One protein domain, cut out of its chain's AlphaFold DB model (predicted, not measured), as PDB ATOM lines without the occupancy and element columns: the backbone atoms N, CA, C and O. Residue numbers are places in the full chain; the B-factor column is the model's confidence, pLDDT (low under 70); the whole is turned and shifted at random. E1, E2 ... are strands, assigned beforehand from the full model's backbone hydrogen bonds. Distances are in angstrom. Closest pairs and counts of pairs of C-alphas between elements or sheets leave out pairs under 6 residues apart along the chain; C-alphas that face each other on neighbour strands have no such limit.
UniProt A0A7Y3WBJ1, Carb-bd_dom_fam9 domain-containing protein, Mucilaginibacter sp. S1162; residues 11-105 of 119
ATOM      1  N   VAL A  11     174.920 231.075 229.069       90.75
ATOM      2  CA  VAL A  11     173.989 229.954 229.198       90.75
ATOM      3  C   VAL A  11     174.725 228.669 228.848       90.75
ATOM      4  O   VAL A  11     175.404 228.590 227.823       90.75
ATOM      5  N   THR A  12     174.550 227.652 229.677       91.19
ATOM      6  CA  THR A  12     175.014 226.294 229.422       91.19
ATOM      7  C   THR A  12     173.819 225.385 229.161       91.19
ATOM      8  O   THR A  12     172.915 225.278 229.984       91.19
ATOM      9  N   VAL A  13     173.820 224.696 228.025       91.81
ATOM     10  CA  VAL A  13     172.841 223.665 227.671       91.81
ATOM     11  C   VAL A  13     173.501 222.299 227.784       91.81
ATOM     12  O   VAL A  13     174.494 222.022 227.109       91.81
ATOM     13  N   TYR A  14     172.924 221.429 228.602       92.56
ATOM     14  CA  TYR A  14     173.279 220.018 228.677       92.56
ATOM     15  C   TYR A  14     172.248 219.201 227.914       92.56
ATOM     16  O   TYR A  14     171.043 219.367 228.115       92.56
ATOM     17  N   LEU A  15     172.718 218.311 227.047       92.94
ATOM     18  CA  LEU A  15     171.861 217.534 226.168       92.94
ATOM     19  C   LEU A  15     172.261 216.059 226.173       92.94
ATOM     20  O   LEU A  15     173.414 215.711 225.921       92.94
ATOM     21  N   ASP A  16     171.278 215.197 226.386       92.94
ATOM     22  CA  ASP A  16     171.357 213.751 226.207       92.94
ATOM     23  C   ASP A  16     170.308 213.332 225.160       92.94
ATOM     24  O   ASP A  16     169.164 213.010 225.498       92.94
ATOM     25  N   PRO A  17     170.661 213.369 223.862       91.69
ATOM     26  CA  PRO A  17     169.728 213.129 222.759       91.69
ATOM     27  C   PRO A  17     169.109 211.731 222.760       91.69
ATOM     28  O   PRO A  17     168.064 211.524 222.146       91.69
ATOM     29  N   GLN A  18     169.766 210.771 223.414       89.69
ATOM     30  CA  GLN A  18     169.313 209.383 223.513       89.69
ATOM     31  C   GLN A  18     168.766 209.047 224.903       89.69
ATOM     32  O   GLN A  18     168.325 207.918 225.109       89.69
ATOM     33  N   ASN A  19     168.744 210.019 225.825       89.81
ATOM     34  CA  ASN A  19     168.177 209.886 227.165       89.81
ATOM     35  C   ASN A  19     168.750 208.667 227.911       89.81
ATOM     36  O   ASN A  19     168.006 207.843 228.444       89.81
ATOM     37  N   LYS A  20     170.079 208.535 227.869       86.81
ATOM     38  CA  LYS A  20     170.870 207.472 228.495       86.81
ATOM     39  C   LYS A  20     170.958 207.609 230.018       86.81
ATOM     40  O   LYS A  20     171.188 206.600 230.673       86.81
ATOM     41  N   HIS A  21     170.774 208.815 230.569       84.75
ATOM     42  CA  HIS A  21     170.770 209.093 232.022       84.75
ATOM     43  C   HIS A  21     172.048 208.676 232.755       84.75
ATOM     44  O   HIS A  21     172.004 208.095 233.838       84.75
ATOM     45  N   TYR A  22     173.213 208.954 232.174       82.19
ATOM     46  CA  TYR A  22     174.462 208.699 232.885       82.19
ATOM     47  C   TYR A  22     174.581 209.570 234.141       82.19
ATOM     48  O   TYR A  22     174.268 210.758 234.119       82.19
ATOM     49  N   VAL A  23     175.122 208.991 235.215       82.38
ATOM     50  CA  VAL A  23     175.424 209.695 236.479       82.38
ATOM     51  C   VAL A  23     176.566 210.714 236.351       82.38
ATOM     52  O   VAL A  23     176.748 211.562 237.216       82.38
ATOM     53  N   ALA A  24     177.345 210.628 235.273       84.81
ATOM     54  CA  ALA A  24     178.466 211.503 234.954       84.81
ATOM     55  C   ALA A  24     178.572 211.679 233.424       84.81
ATOM     56  O   ALA A  24     177.983 210.886 232.684       84.81
ATOM     57  N   PRO A  25     179.328 212.674 232.916       89.00
ATOM     58  CA  PRO A  25     179.480 212.905 231.479       89.00
ATOM     59  C   PRO A  25     179.902 211.643 230.710       89.00
ATOM     60  O   PRO A  25     181.005 211.114 230.878       89.00
ATOM     61  N   GLY A  26     179.013 211.166 229.839       88.38
ATOM     62  CA  GLY A  26     179.188 209.937 229.064       88.38
ATOM     63  C   GLY A  26     179.088 210.167 227.557       88.38
ATOM     64  O   GLY A  26     178.581 211.193 227.099       88.38
ATOM     65  N   ALA A  27     179.572 209.204 226.771       92.88
ATOM     66  CA  ALA A  27     179.600 209.315 225.315       92.88
ATOM     67  C   ALA A  27     178.194 209.526 224.726       92.88
ATOM     68  O   ALA A  27     177.248 208.789 225.024       92.88
ATOM     69  N   GLY A  28     178.071 210.525 223.850       91.38
ATOM     70  CA  GLY A  28     176.791 210.940 223.269       91.38
ATOM     71  C   GLY A  28     175.960 211.872 224.156       91.38
ATOM     72  O   GLY A  28     174.812 212.129 223.819       91.38
ATOM     73  N   THR A  29     176.524 212.385 225.253       93.62
ATOM     74  CA  THR A  29     175.993 213.554 225.975       93.62
ATOM     75  C   THR A  29     176.817 214.789 225.623       93.62
ATOM     76  O   THR A  29     178.015 214.682 225.338       93.62
ATOM     77  N   TYR A  30     176.191 215.960 225.629       94.94
ATOM     78  CA  TYR A  30     176.786 217.204 225.155       94.94
ATOM     79  C   TYR A  30     176.604 218.320 226.174       94.94
ATOM     80  O   TYR A  30     175.569 218.409 226.832       94.94
ATOM     81  N   LYS A  31     177.607 219.192 226.254       93.50
ATOM     82  CA  LYS A  31     177.549 220.465 226.974       93.50
ATOM     83  C   LYS A  31     177.855 221.578 225.978       93.50
ATOM     84  O   LYS A  31     178.883 221.529 225.301       93.50
ATOM     85  N   ILE A  32     176.961 222.550 225.868       93.94
ATOM     86  CA  ILE A  32     177.072 223.699 224.972       93.94
ATOM     87  C   ILE A  32     177.035 224.964 225.818       93.94
ATOM     88  O   ILE A  32     176.003 225.267 226.405       93.94
ATOM     89  N   ASN A  33     178.132 225.706 225.847       92.56
ATOM     90  CA  ASN A  33     178.228 226.976 226.549       92.56
ATOM     91  C   ASN A  33     178.165 228.107 225.522       92.56
ATOM     92  O   ASN A  33     178.946 228.117 224.568       92.56
ATOM     93  N   LEU A  34     177.263 229.060 225.728       93.50
ATOM     94  CA  LEU A  34     177.183 230.290 224.951       93.50
ATOM     95  C   LEU A  34     177.318 231.490 225.888       93.50
ATOM     96  O   LEU A  34     176.457 231.706 226.741       93.50
ATOM     97  N   SER A  35     178.382 232.273 225.719       92.12
ATOM     98  CA  SER A  35     178.591 233.488 226.510       92.12
ATOM     99  C   SER A  35     177.697 234.649 226.058       92.12
ATOM    100  O   SER A  35     177.216 234.682 224.920       92.12
ATOM    101  N   ALA A  36     177.531 235.650 226.924       90.50
ATOM    102  CA  ALA A  36     176.835 236.904 226.618       90.50
ATOM    103  C   ALA A  36     177.520 237.744 225.509       90.50
ATOM    104  O   ALA A  36     176.945 238.702 224.985       90.50
ATOM    105  N   GLU A  37     178.745 237.390 225.121       91.19
ATOM    106  CA  GLU A  37     179.509 237.951 223.997       91.19
ATOM    107  C   GLU A  37     179.406 237.092 222.730       91.19
ATOM    108  O   GLU A  37     180.157 237.302 221.779       91.19
ATOM    109  N   ASN A  38     178.477 236.133 222.702       92.94
ATOM    110  CA  ASN A  38     178.257 235.211 221.590       92.94
ATOM    111  C   ASN A  38     179.453 234.276 221.313       92.94
ATOM    112  O   ASN A  38     179.663 233.850 220.176       92.94
ATOM    113  N   LYS A  39     180.247 233.940 222.342       93.00
ATOM    114  CA  LYS A  39     181.297 232.917 222.233       93.00
ATOM    115  C   LYS A  39     180.706 231.539 222.519       93.00
ATOM    116  O   LYS A  39     180.194 231.297 223.609       93.00
ATOM    117  N   LEU A  40     180.798 230.640 221.541       93.44
ATOM    118  CA  LEU A  40     180.321 229.262 221.642       93.44
ATOM    119  C   LEU A  40     181.472 228.316 222.003       93.44
ATOM    120  O   LEU A  40     182.483 228.264 221.302       93.44
ATOM    121  N   GLN A  41     181.282 227.508 223.041       93.88
ATOM    122  CA  GLN A  41     182.149 226.382 223.379       93.88
ATOM    123  C   GLN A  41     181.305 225.117 223.480       93.88
ATOM    124  O   GLN A  41     180.259 225.100 224.125       93.88
ATOM    125  N   THR A  42     181.756 224.037 222.852       95.12
ATOM    126  CA  THR A  42     181.032 222.765 222.848       95.12
ATOM    127  C   THR A  42     181.910 221.635 223.362       95.12
ATOM    128  O   THR A  42     183.122 221.604 223.141       95.12
ATOM    129  N   TYR A  43     181.287 220.701 224.069       94.62
ATOM    130  CA  TYR A  43     181.945 219.569 224.702       94.62
ATOM    131  C   TYR A  43     181.092 218.314 224.534       94.62
ATOM    132  O   TYR A  43     179.863 218.390 224.458       94.62
ATOM    133  N   MET A  44     181.747 217.159 224.546       95.25
ATOM    134  CA  MET A  44     181.108 215.850 224.613       95.25
ATOM    135  C   MET A  44     181.552 215.130 225.886       95.25
ATOM    136  O   MET A  44     182.718 215.213 226.281       95.25
ATOM    137  N   GLY A  45     180.632 214.419 226.531       91.50
ATOM    138  CA  GLY A  45     180.958 213.568 227.666       91.50
ATOM    139  C   GLY A  45     181.806 212.370 227.239       91.50
ATOM    140  O   GLY A  45     181.525 211.725 226.226       91.50
ATOM    141  N   ARG A  46     182.847 212.049 228.002       91.25
ATOM    142  CA  ARG A  46     183.651 210.833 227.833       91.25
ATOM    143  C   ARG A  46     184.317 210.480 229.156       91.25
ATOM    144  O   ARG A  46     185.010 211.315 229.728       91.25
ATOM    145  N   ASN A  47     184.148 209.240 229.613       90.75
ATOM    146  CA  ASN A  47     184.786 208.713 230.827       90.75
ATOM    147  C   ASN A  47     184.621 209.644 232.047       90.75
ATOM    148  O   ASN A  47     185.598 209.960 232.720       90.75
ATOM    149  N   GLY A  48     183.405 210.152 232.277       87.25
ATOM    150  CA  GLY A  48     183.090 211.039 233.402       87.25
ATOM    151  C   GLY A  48     183.546 212.491 233.236       87.25
ATOM    152  O   GLY A  48     183.345 213.289 234.143       87.25
ATOM    153  N   ASN A  49     184.128 212.862 232.092       90.75
ATOM    154  CA  ASN A  49     184.683 214.192 231.853       90.75
ATOM    155  C   ASN A  49     184.036 214.879 230.643       90.75
ATOM    156  O   ASN A  49     183.634 214.228 229.678       90.75
ATOM    157  N   TRP A  50     183.975 216.213 230.673       91.00
ATOM    158  CA  TRP A  50     183.598 217.031 229.516       91.00
ATOM    159  C   TRP A  50     184.829 217.318 228.661       91.00
ATOM    160  O   TRP A  50     185.686 218.104 229.056       91.00
ATOM    161  N   ILE A  51     184.902 216.716 227.476       92.75
ATOM    162  CA  ILE A  51     186.023 216.896 226.550       92.75
ATOM    163  C   ILE A  51     185.624 217.902 225.466       92.75
ATOM    164  O   ILE A  51     184.536 217.750 224.903       92.75
ATOM    165  N   PRO A  52     186.459 218.913 225.144       94.81
ATOM    166  CA  PRO A  52     186.192 219.827 224.039       94.81
ATOM    167  C   PRO A  52     185.886 219.063 222.749       94.81
ATOM    168  O   PRO A  52     186.603 218.138 222.365       94.81
ATOM    169  N   ALA A  53     184.802 219.444 222.086       92.88
ATOM    170  CA  ALA A  53     184.338 218.820 220.857       92.88
ATOM    171  C   ALA A  53     183.828 219.913 219.925       92.88
ATOM    172  O   ALA A  53     183.173 220.844 220.378       92.88
ATOM    173  N   LYS A  54     184.086 219.817 218.619       92.62
ATOM    174  CA  LYS A  54     183.564 220.783 217.642       92.62
ATOM    175  C   LYS A  54     182.241 220.280 217.068       92.62
ATOM    176  O   LYS A  54     182.237 219.312 216.313       92.62
ATOM    177  N   LEU A  55     181.132 220.948 217.391       93.81
ATOM    178  CA  LEU A  55     179.837 220.703 216.746       93.81
ATOM    179  C   LEU A  55     179.690 221.620 215.526       93.81
ATOM    180  O   LEU A  55     179.624 222.842 215.653       93.81
ATOM    181  N   THR A  56     179.679 221.046 214.323       93.38
ATOM    182  CA  THR A  56     179.595 221.818 213.075       93.38
ATOM    183  C   THR A  56     178.165 222.284 212.791       93.38
ATOM    184  O   THR A  56     177.192 221.594 213.076       93.38
ATOM    185  N   GLY A  57     178.023 223.487 212.228       93.88
ATOM    186  CA  GLY A  57     176.722 224.031 211.821       93.88
ATOM    187  C   GLY A  57     175.825 224.533 212.958       93.88
ATOM    188  O   GLY A  57     174.684 224.905 212.688       93.88
ATOM    189  N   VAL A  58     176.316 224.573 214.202       95.62
ATOM    190  CA  VAL A  58     175.618 225.254 215.303       95.62
ATOM    191  C   VAL A  58     175.589 226.755 215.021       95.62
ATOM    192  O   VAL A  58     176.622 227.345 214.702       95.62
ATOM    193  N   LYS A  59     174.406 227.365 215.118       97.25
ATOM    194  CA  LYS A  59     174.210 228.812 214.935       97.25
ATOM    195  C   LYS A  59     173.783 229.442 216.251       97.25
ATOM    196  O   LYS A  59     172.973 228.856 216.970       97.25
ATOM    197  N   THR A  60     174.298 230.632 216.537       96.69
ATOM    198  CA  THR A  60     173.993 231.369 217.763       96.69
ATOM    199  C   THR A  60     173.696 232.830 217.470       96.69
ATOM    200  O   THR A  60     174.272 233.426 216.557       96.69
ATOM    201  N   VAL A  61     172.789 233.405 218.255       96.56
ATOM    202  CA  VAL A  61     172.476 234.836 218.239       96.56
ATOM    203  C   VAL A  61     172.391 235.323 219.681       96.56
ATOM    204  O   VAL A  61     171.743 234.689 220.511       96.56
ATOM    205  N   ILE A  62     173.018 236.470 219.959       94.31
ATOM    206  CA  ILE A  62     172.843 237.217 221.206       94.31
ATOM    207  C   ILE A  62     172.221 238.577 220.897       94.31
ATOM    208  O   ILE A  62     172.700 239.297 220.019       94.31
ATOM    209  N   ARG A  63     171.187 238.956 221.653       93.94
ATOM    210  CA  ARG A  63     170.599 240.307 221.633       93.94
ATOM    211  C   ARG A  63     170.664 240.908 223.033       93.94
ATOM    212  O   ARG A  63     170.186 240.285 223.972       93.94
ATOM    213  N   LYS A  64     171.236 242.105 223.187       90.12
ATOM    214  CA  LYS A  64     171.384 242.784 224.488       90.12
ATOM    215  C   LYS A  64     170.259 243.802 224.686       90.12
ATOM    216  O   LYS A  64     170.299 244.871 224.085       90.12
ATOM    217  N   ILE A  65     169.245 243.452 225.476       86.62
ATOM    218  CA  ILE A  65     168.082 244.296 225.797       86.62
ATOM    219  C   ILE A  65     167.704 244.003 227.255       86.62
ATOM    220  O   ILE A  65     167.225 242.908 227.530       86.62
ATOM    221  N   ASN A  66     167.945 244.942 228.184       81.88
ATOM    222  CA  ASN A  66     167.700 244.774 229.633       81.88
ATOM    223  C   ASN A  66     168.219 243.432 230.194       81.88
ATOM    224  O   ASN A  66     167.489 242.679 230.831       81.88
ATOM    225  N   GLY A  67     169.484 243.121 229.899       85.56
ATOM    226  CA  GLY A  67     170.052 241.776 230.007       85.56
ATOM    227  C   GLY A  67     170.439 241.266 228.621       85.56
ATOM    228  O   GLY A  67     170.799 242.060 227.743       85.56
ATOM    229  N   TYR A  68     170.371 239.954 228.399       87.69
ATOM    230  CA  TYR A  68     170.579 239.382 227.073       87.69
ATOM    231  C   TYR A  68     169.618 238.231 226.774       87.69
ATOM    232  O   TYR A  68     169.288 237.425 227.639       87.69
ATOM    233  N   PHE A  69     169.208 238.149 225.512       91.44
ATOM    234  CA  PHE A  69     168.572 236.983 224.919       91.44
ATOM    235  C   PHE A  69     169.622 236.156 224.189       91.44
ATOM    236  O   PHE A  69     170.439 236.713 223.450       91.44
ATOM    237  N   ALA A  70     169.564 234.839 224.374       91.56
ATOM    238  CA  ALA A  70     170.419 233.879 223.699       91.56
ATOM    239  C   ALA A  70     169.579 232.871 222.912       91.56
ATOM    240  O   ALA A  70     168.706 232.210 223.471       91.56
ATOM    241  N   GLU A  71     169.876 232.728 221.625       94.94
ATOM    242  CA  GLU A  71     169.286 231.709 220.759       94.94
ATOM    243  C   GLU A  71     170.377 230.760 220.265       94.94
ATOM    244  O   GLU A  71     171.436 231.198 219.809       94.94
ATOM    245  N   ILE A  72     170.114 229.452 220.343       95.25
ATOM    246  CA  ILE A  72     171.035 228.394 219.916       95.25
ATOM    247  C   ILE A  72     170.274 227.423 219.015       95.25
ATOM    248  O   ILE A  72     169.321 226.776 219.448       95.25
ATOM    249  N   ALA A  73     170.725 227.274 217.770       96.50
ATOM    250  CA  ALA A  73     170.209 226.281 216.837       96.50
ATOM    251  C   ALA A  73     171.251 225.175 216.624       96.50
ATOM    252  O   ALA A  73     172.327 225.419 216.076       96.50
ATOM    253  N   ILE A  74     170.920 223.949 217.046       94.56
ATOM    254  CA  ILE A  74     171.813 222.783 216.982       94.56
ATOM    255  C   ILE A  74     171.311 221.806 215.907       94.56
ATOM    256  O   ILE A  74     170.205 221.269 216.042       94.56
ATOM    257  N   PRO A  75     172.097 221.525 214.849       94.50
ATOM    258  CA  PRO A  75     171.740 220.506 213.870       94.50
ATOM    259  C   PRO A  75     171.638 219.124 214.518       94.50
ATOM    260  O   PRO A  75     172.552 218.673 215.198       94.50
ATOM    261  N   ARG A  76     170.554 218.389 214.260       90.00
ATOM    262  CA  ARG A  76     170.383 217.045 214.845       90.00
ATOM    263  C   ARG A  76     171.460 216.056 214.398       90.00
ATOM    264  O   ARG A  76     171.820 215.169 215.163       90.00
ATOM    265  N   SER A  77     171.991 216.211 213.186       91.06
ATOM    266  CA  SER A  77     173.034 215.337 212.633       91.06
ATOM    267  C   SER A  77     174.321 215.321 213.460       91.06
ATOM    268  O   SER A  77     175.009 214.306 213.457       91.06
ATOM    269  N   VAL A  78     174.631 216.391 214.204       92.19
ATOM    270  CA  VAL A  78     175.868 216.475 215.003       92.19
ATOM    271  C   VAL A  78     175.699 215.999 216.448       92.19
ATOM    272  O   VAL A  78     176.684 215.871 217.171       92.19
ATOM    273  N   ILE A  79     174.464 215.696 216.857       91.12
ATOM    274  CA  ILE A  79     174.100 215.244 218.210       91.12
ATOM    275  C   ILE A  79     173.414 213.867 218.197       91.12
ATOM    276  O   ILE A  79     172.509 213.598 218.976       91.12
ATOM    277  N   GLY A  80     173.803 212.981 217.279       85.12
ATOM    278  CA  GLY A  80     173.285 211.605 217.243       85.12
ATOM    279  C   GLY A  80     171.912 211.434 216.579       85.12
ATOM    280  O   GLY A  80     171.334 210.351 216.659       85.12
ATOM    281  N   GLY A  81     171.407 212.460 215.890       86.25
ATOM    282  CA  GLY A  81     170.224 212.378 215.034       86.25
ATOM    283  C   GLY A  81     168.906 212.756 215.710       86.25
ATOM    284  O   GLY A  81     168.845 213.292 216.818       86.25
ATOM    285  N   LYS A  82     167.805 212.538 214.984       84.94
ATOM    286  CA  LYS A  82     166.452 212.709 215.525       84.94
ATOM    287  C   LYS A  82     166.121 211.483 216.387       84.94
ATOM    288  O   LYS A  82     166.232 210.372 215.871       84.94
ATOM    289  N   PRO A  83     165.691 211.654 217.651       84.50
ATOM    290  CA  PRO A  83     165.209 210.524 218.430       84.50
ATOM    291  C   PRO A  83     163.984 209.912 217.726       84.50
ATOM    292  O   PRO A  83     163.192 210.657 217.132       84.50
ATOM    293  N   PRO A  84     163.805 208.579 217.767       86.81
ATOM    294  CA  PRO A  84     162.601 207.942 217.249       86.81
ATOM    295  C   PRO A  84     161.336 208.561 217.853       86.81
ATOM    296  O   PRO A  84     161.359 209.097 218.965       86.81
ATOM    297  N   LEU A  85     160.220 208.482 217.128       89.12
ATOM    298  CA  LEU A  85     158.942 208.990 217.627       89.12
ATOM    299  C   LEU A  85     158.610 208.376 218.997       89.12
ATOM    300  O   LEU A  85     158.846 207.193 219.240       89.12
ATOM    301  N   GLY A  86     158.107 209.211 219.908       87.88
ATOM    302  CA  GLY A  86     157.767 208.809 221.276       87.88
ATOM    303  C   GLY A  86     158.959 208.617 222.220       87.88
ATOM    304  O   GLY A  86     158.755 208.253 223.378       87.88
ATOM    305  N   LYS A  87     160.202 208.857 221.780       87.31
ATOM    306  CA  LYS A  87     161.377 208.812 222.662       87.31
ATOM    307  C   LYS A  87     161.660 210.174 223.292       87.31
ATOM    308  O   LYS A  87     161.459 211.222 222.683       87.31
ATOM    309  N   ARG A  88     162.126 210.131 224.541       89.81
ATOM    310  CA  ARG A  88     162.512 211.304 225.335       89.81
ATOM    311  C   ARG A  88     163.940 211.731 224.997       89.81
ATOM    312  O   ARG A  88     164.725 210.921 224.512       89.81
ATOM    313  N   ILE A  89     164.257 212.983 225.308       90.50
ATOM    314  CA  ILE A  89     165.622 213.518 225.359       90.50
ATOM    315  C   ILE A  89     165.877 214.036 226.773       90.50
ATOM    316  O   ILE A  89     164.951 214.544 227.408       90.50
ATOM    317  N   GLY A  90     167.114 213.933 227.245       90.25
ATOM    318  CA  GLY A  90     167.554 214.654 228.433       90.25
ATOM    319  C   GLY A  90     167.964 216.069 228.041       90.25
ATOM    320  O   GLY A  90     168.750 216.246 227.110       90.25
ATOM    321  N   LEU A  91     167.427 217.070 228.728       90.94
ATOM    322  CA  LEU A  91     167.758 218.477 228.530       90.94
ATOM    323  C   LEU A  91     167.851 219.148 229.897       90.94
ATOM    324  O   LEU A  91     166.940 219.010 230.710       90.94
ATOM    325  N   ASN A  92     168.923 219.898 230.118       90.38
ATOM    326  CA  ASN A  92     169.032 220.831 231.231       90.38
ATOM    327  C   ASN A  92     169.636 222.142 230.728       90.38
ATOM    328  O   ASN A  92     170.498 222.133 229.846       90.38
ATOM    329  N   VAL A  93     169.197 223.259 231.296       89.50
ATOM    330  CA  VAL A  93     169.727 224.585 230.978       89.50
ATOM    331  C   VAL A  93     170.158 225.244 232.275       89.50
ATOM    332  O   VAL A  93     169.398 225.277 233.241       89.50
ATOM    333  N   ALA A  94     171.373 225.771 232.287       88.00
ATOM    334  CA  ALA A  94     171.938 226.487 233.412       88.00
ATOM    335  C   ALA A  94     172.414 227.875 232.983       88.00
ATOM    336  O   ALA A  94     172.893 228.065 231.864       88.00
ATOM    337  N   LEU A  95     172.304 228.838 233.885       86.81
ATOM    338  CA  LEU A  95     173.036 230.091 233.824       86.81
ATOM    339  C   LEU A  95     174.420 229.857 234.412       86.81
ATOM    340  O   LEU A  95     174.573 229.178 235.425       86.81
ATOM    341  N   THR A  96     175.429 230.426 233.777       78.75
ATOM    342  CA  THR A  96     176.787 230.474 234.310       78.75
ATOM    343  C   THR A  96     177.152 231.941 234.447       78.75
ATOM    344  O   THR A  96     176.941 232.700 233.506       78.75
ATOM    345  N   ALA A  97     177.678 232.364 235.591       70.44
ATOM    346  CA  ALA A  97     178.197 233.716 235.774       70.44
ATOM    347  C   ALA A  97     179.707 233.685 236.051       70.44
ATOM    348  O   ALA A  97     180.289 232.627 236.325       70.44
ATOM    349  N   SER A  98     180.356 234.847 235.952       64.25
ATOM    350  CA  SER A  98     181.730 235.019 236.434       64.25
ATOM    351  C   SER A  98     181.860 234.519 237.881       64.25
ATOM    352  O   SER A  98     180.898 234.579 238.638       64.25
ATOM    353  N   GLU A  99     183.043 234.015 238.254       61.38
ATOM    354  CA  GLU A  99     183.350 233.413 239.574       61.38
ATOM    355  C   GLU A  99     182.853 231.973 239.800       61.38
ATOM    356  O   GLU A  99     182.946 231.442 240.902       61.38
ATOM    357  N   GLY A 100     182.404 231.283 238.747       60.59
ATOM    358  CA  GLY A 100     182.046 229.861 238.834       60.59
ATOM    359  C   GLY A 100     180.638 229.603 239.374       60.59
ATOM    360  O   GLY A 100     180.264 228.448 239.578       60.59
ATOM    361  N   TYR A 101     179.837 230.657 239.545       66.06
ATOM    362  CA  TYR A 101     178.415 230.531 239.833       66.06
ATOM    363  C   TYR A 101     177.709 229.815 238.678       66.06
ATOM    364  O   TYR A 101     177.812 230.219 237.517       66.06
ATOM    365  N   THR A 102     176.998 228.739 239.004       71.12
ATOM    366  CA  THR A 102     176.143 228.011 238.066       71.12
ATOM    367  C   THR A 102     174.786 227.791 238.712       71.12
ATOM    368  O   THR A 102     174.706 227.232 239.804       71.12
ATOM    369  N   GLU A 103     173.726 228.195 238.023       75.00
ATOM    370  CA  GLU A 103     172.345 228.065 238.481       75.00
ATOM    371  C   GLU A 103     171.530 227.321 237.430       75.00
ATOM    372  O   GLU A 103     171.515 227.704 236.264       75.00
ATOM    373  N   ASN A 104     170.843 226.250 237.819       75.81
ATOM    374  CA  ASN A 104     169.947 225.555 236.897       75.81
ATOM    375  C   ASN A 104     168.670 226.379 236.706       75.81
ATOM    376  O   ASN A 104     167.976 226.668 237.673       75.81
ATOM    377  N   ILE A 105     168.323 226.689 235.454       68.00
ATOM    378  CA  ILE A 105     167.075 227.393 235.113       68.00
ATOM    379  C   ILE A 105     165.869 226.467 235.317       68.00
ATOM    380  O   ILE A 105     164.768 226.916 235.623       68.00
TER     381      ILE A 105
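AT A GLANCE: This is residues 11 to 105 of the 119 residues of the protein "Carb-bd_dom_fam9 domain-containing protein" of Mucilaginibacter sp. S1162 (UniProt A0A7Y3WBJ1). A six-stranded sheet, E4 E3 E2 E1 E7 E8, is strongly twisted and curled like part of a barrel, and the two-stranded hairpin E5 and E6 lies over its outer, convex side, meeting E1, E2 and E3 by a few C-alphas near where E1 and E3 begin and E2 ends. Long links, residues 17 to 29 and 74 to 89, loop round the other end of the sheet. The 95 printed residues have no named helix and eight named strands, E1 to E8 in chain order, both sheets being antiparallel; the class is all strand, though under half of the residues, 45 of 95, are in named elements. The whole is compact, with a radius of gyration of the C-alphas of 13.7 A and spans of 39 by 26 by 24 A.

HOW THE PARTS SIT: E1, residues 11 to 16, is an inner strand and makes a hairpin with E2, residues 30 to 35, antiparallel at 167 degrees; N 13 and O 32 are 2.8 A apart. E2 makes a hairpin with E3, residues 40 to 46, where N 33 and O 41 are 2.8 A apart. E3 makes a hairpin with the edge strand E4, residues 49 to 52, at 138 degrees, with N 44 and O 51 at 2.9 A. E1 to E4 form a meander, each strand the antiparallel neighbour of the one before. E5, residues 59 to 64, and E6, residues 68 to 73, make a hairpin at 170 degrees, with N 61 and O 71 at 3.0 A. The closest C-alphas of E1 and E6 are those of Val 11 and Ala 70, 7.6 A apart; those of E3 and E5 are Leu 40 and Thr 60, 7.7 A. E7, residues 90 to 96, is antiparallel to E1 at 162 degrees, with N 14 and O 92 at 2.8 A. It makes a hairpin with the edge strand E8, residues 102 to 104, with N 95 and O 103 at 2.8 A. E4 and E8 are apart.

IN THESE COORDINATES: E1 begins at C-alpha 11 (173.989, 229.954, 229.198) and is 16.7 A long. E2 measures 16.4 A, E3 19.7 A and E4 9.8 A. E5 begins at C-alpha 59 (174.210, 228.812, 214.935) and is 17.2 A long; E6 measures 16.6 A and E7 19.2 A. E8, 6.8 A long, ends at C-alpha 104 (169.947, 225.555, 236.897).

THE WHOLE: The two C-alphas farthest apart are those of Leu 85 and Glu 99, 40.9 A. The printed part has no cut. The links E1 to E2 and E6 to E7 are long, with 13 and 16 residues. The mean pLDDT of the printed part is 88.7; residues 98 to 101 and residue 105 are under 70.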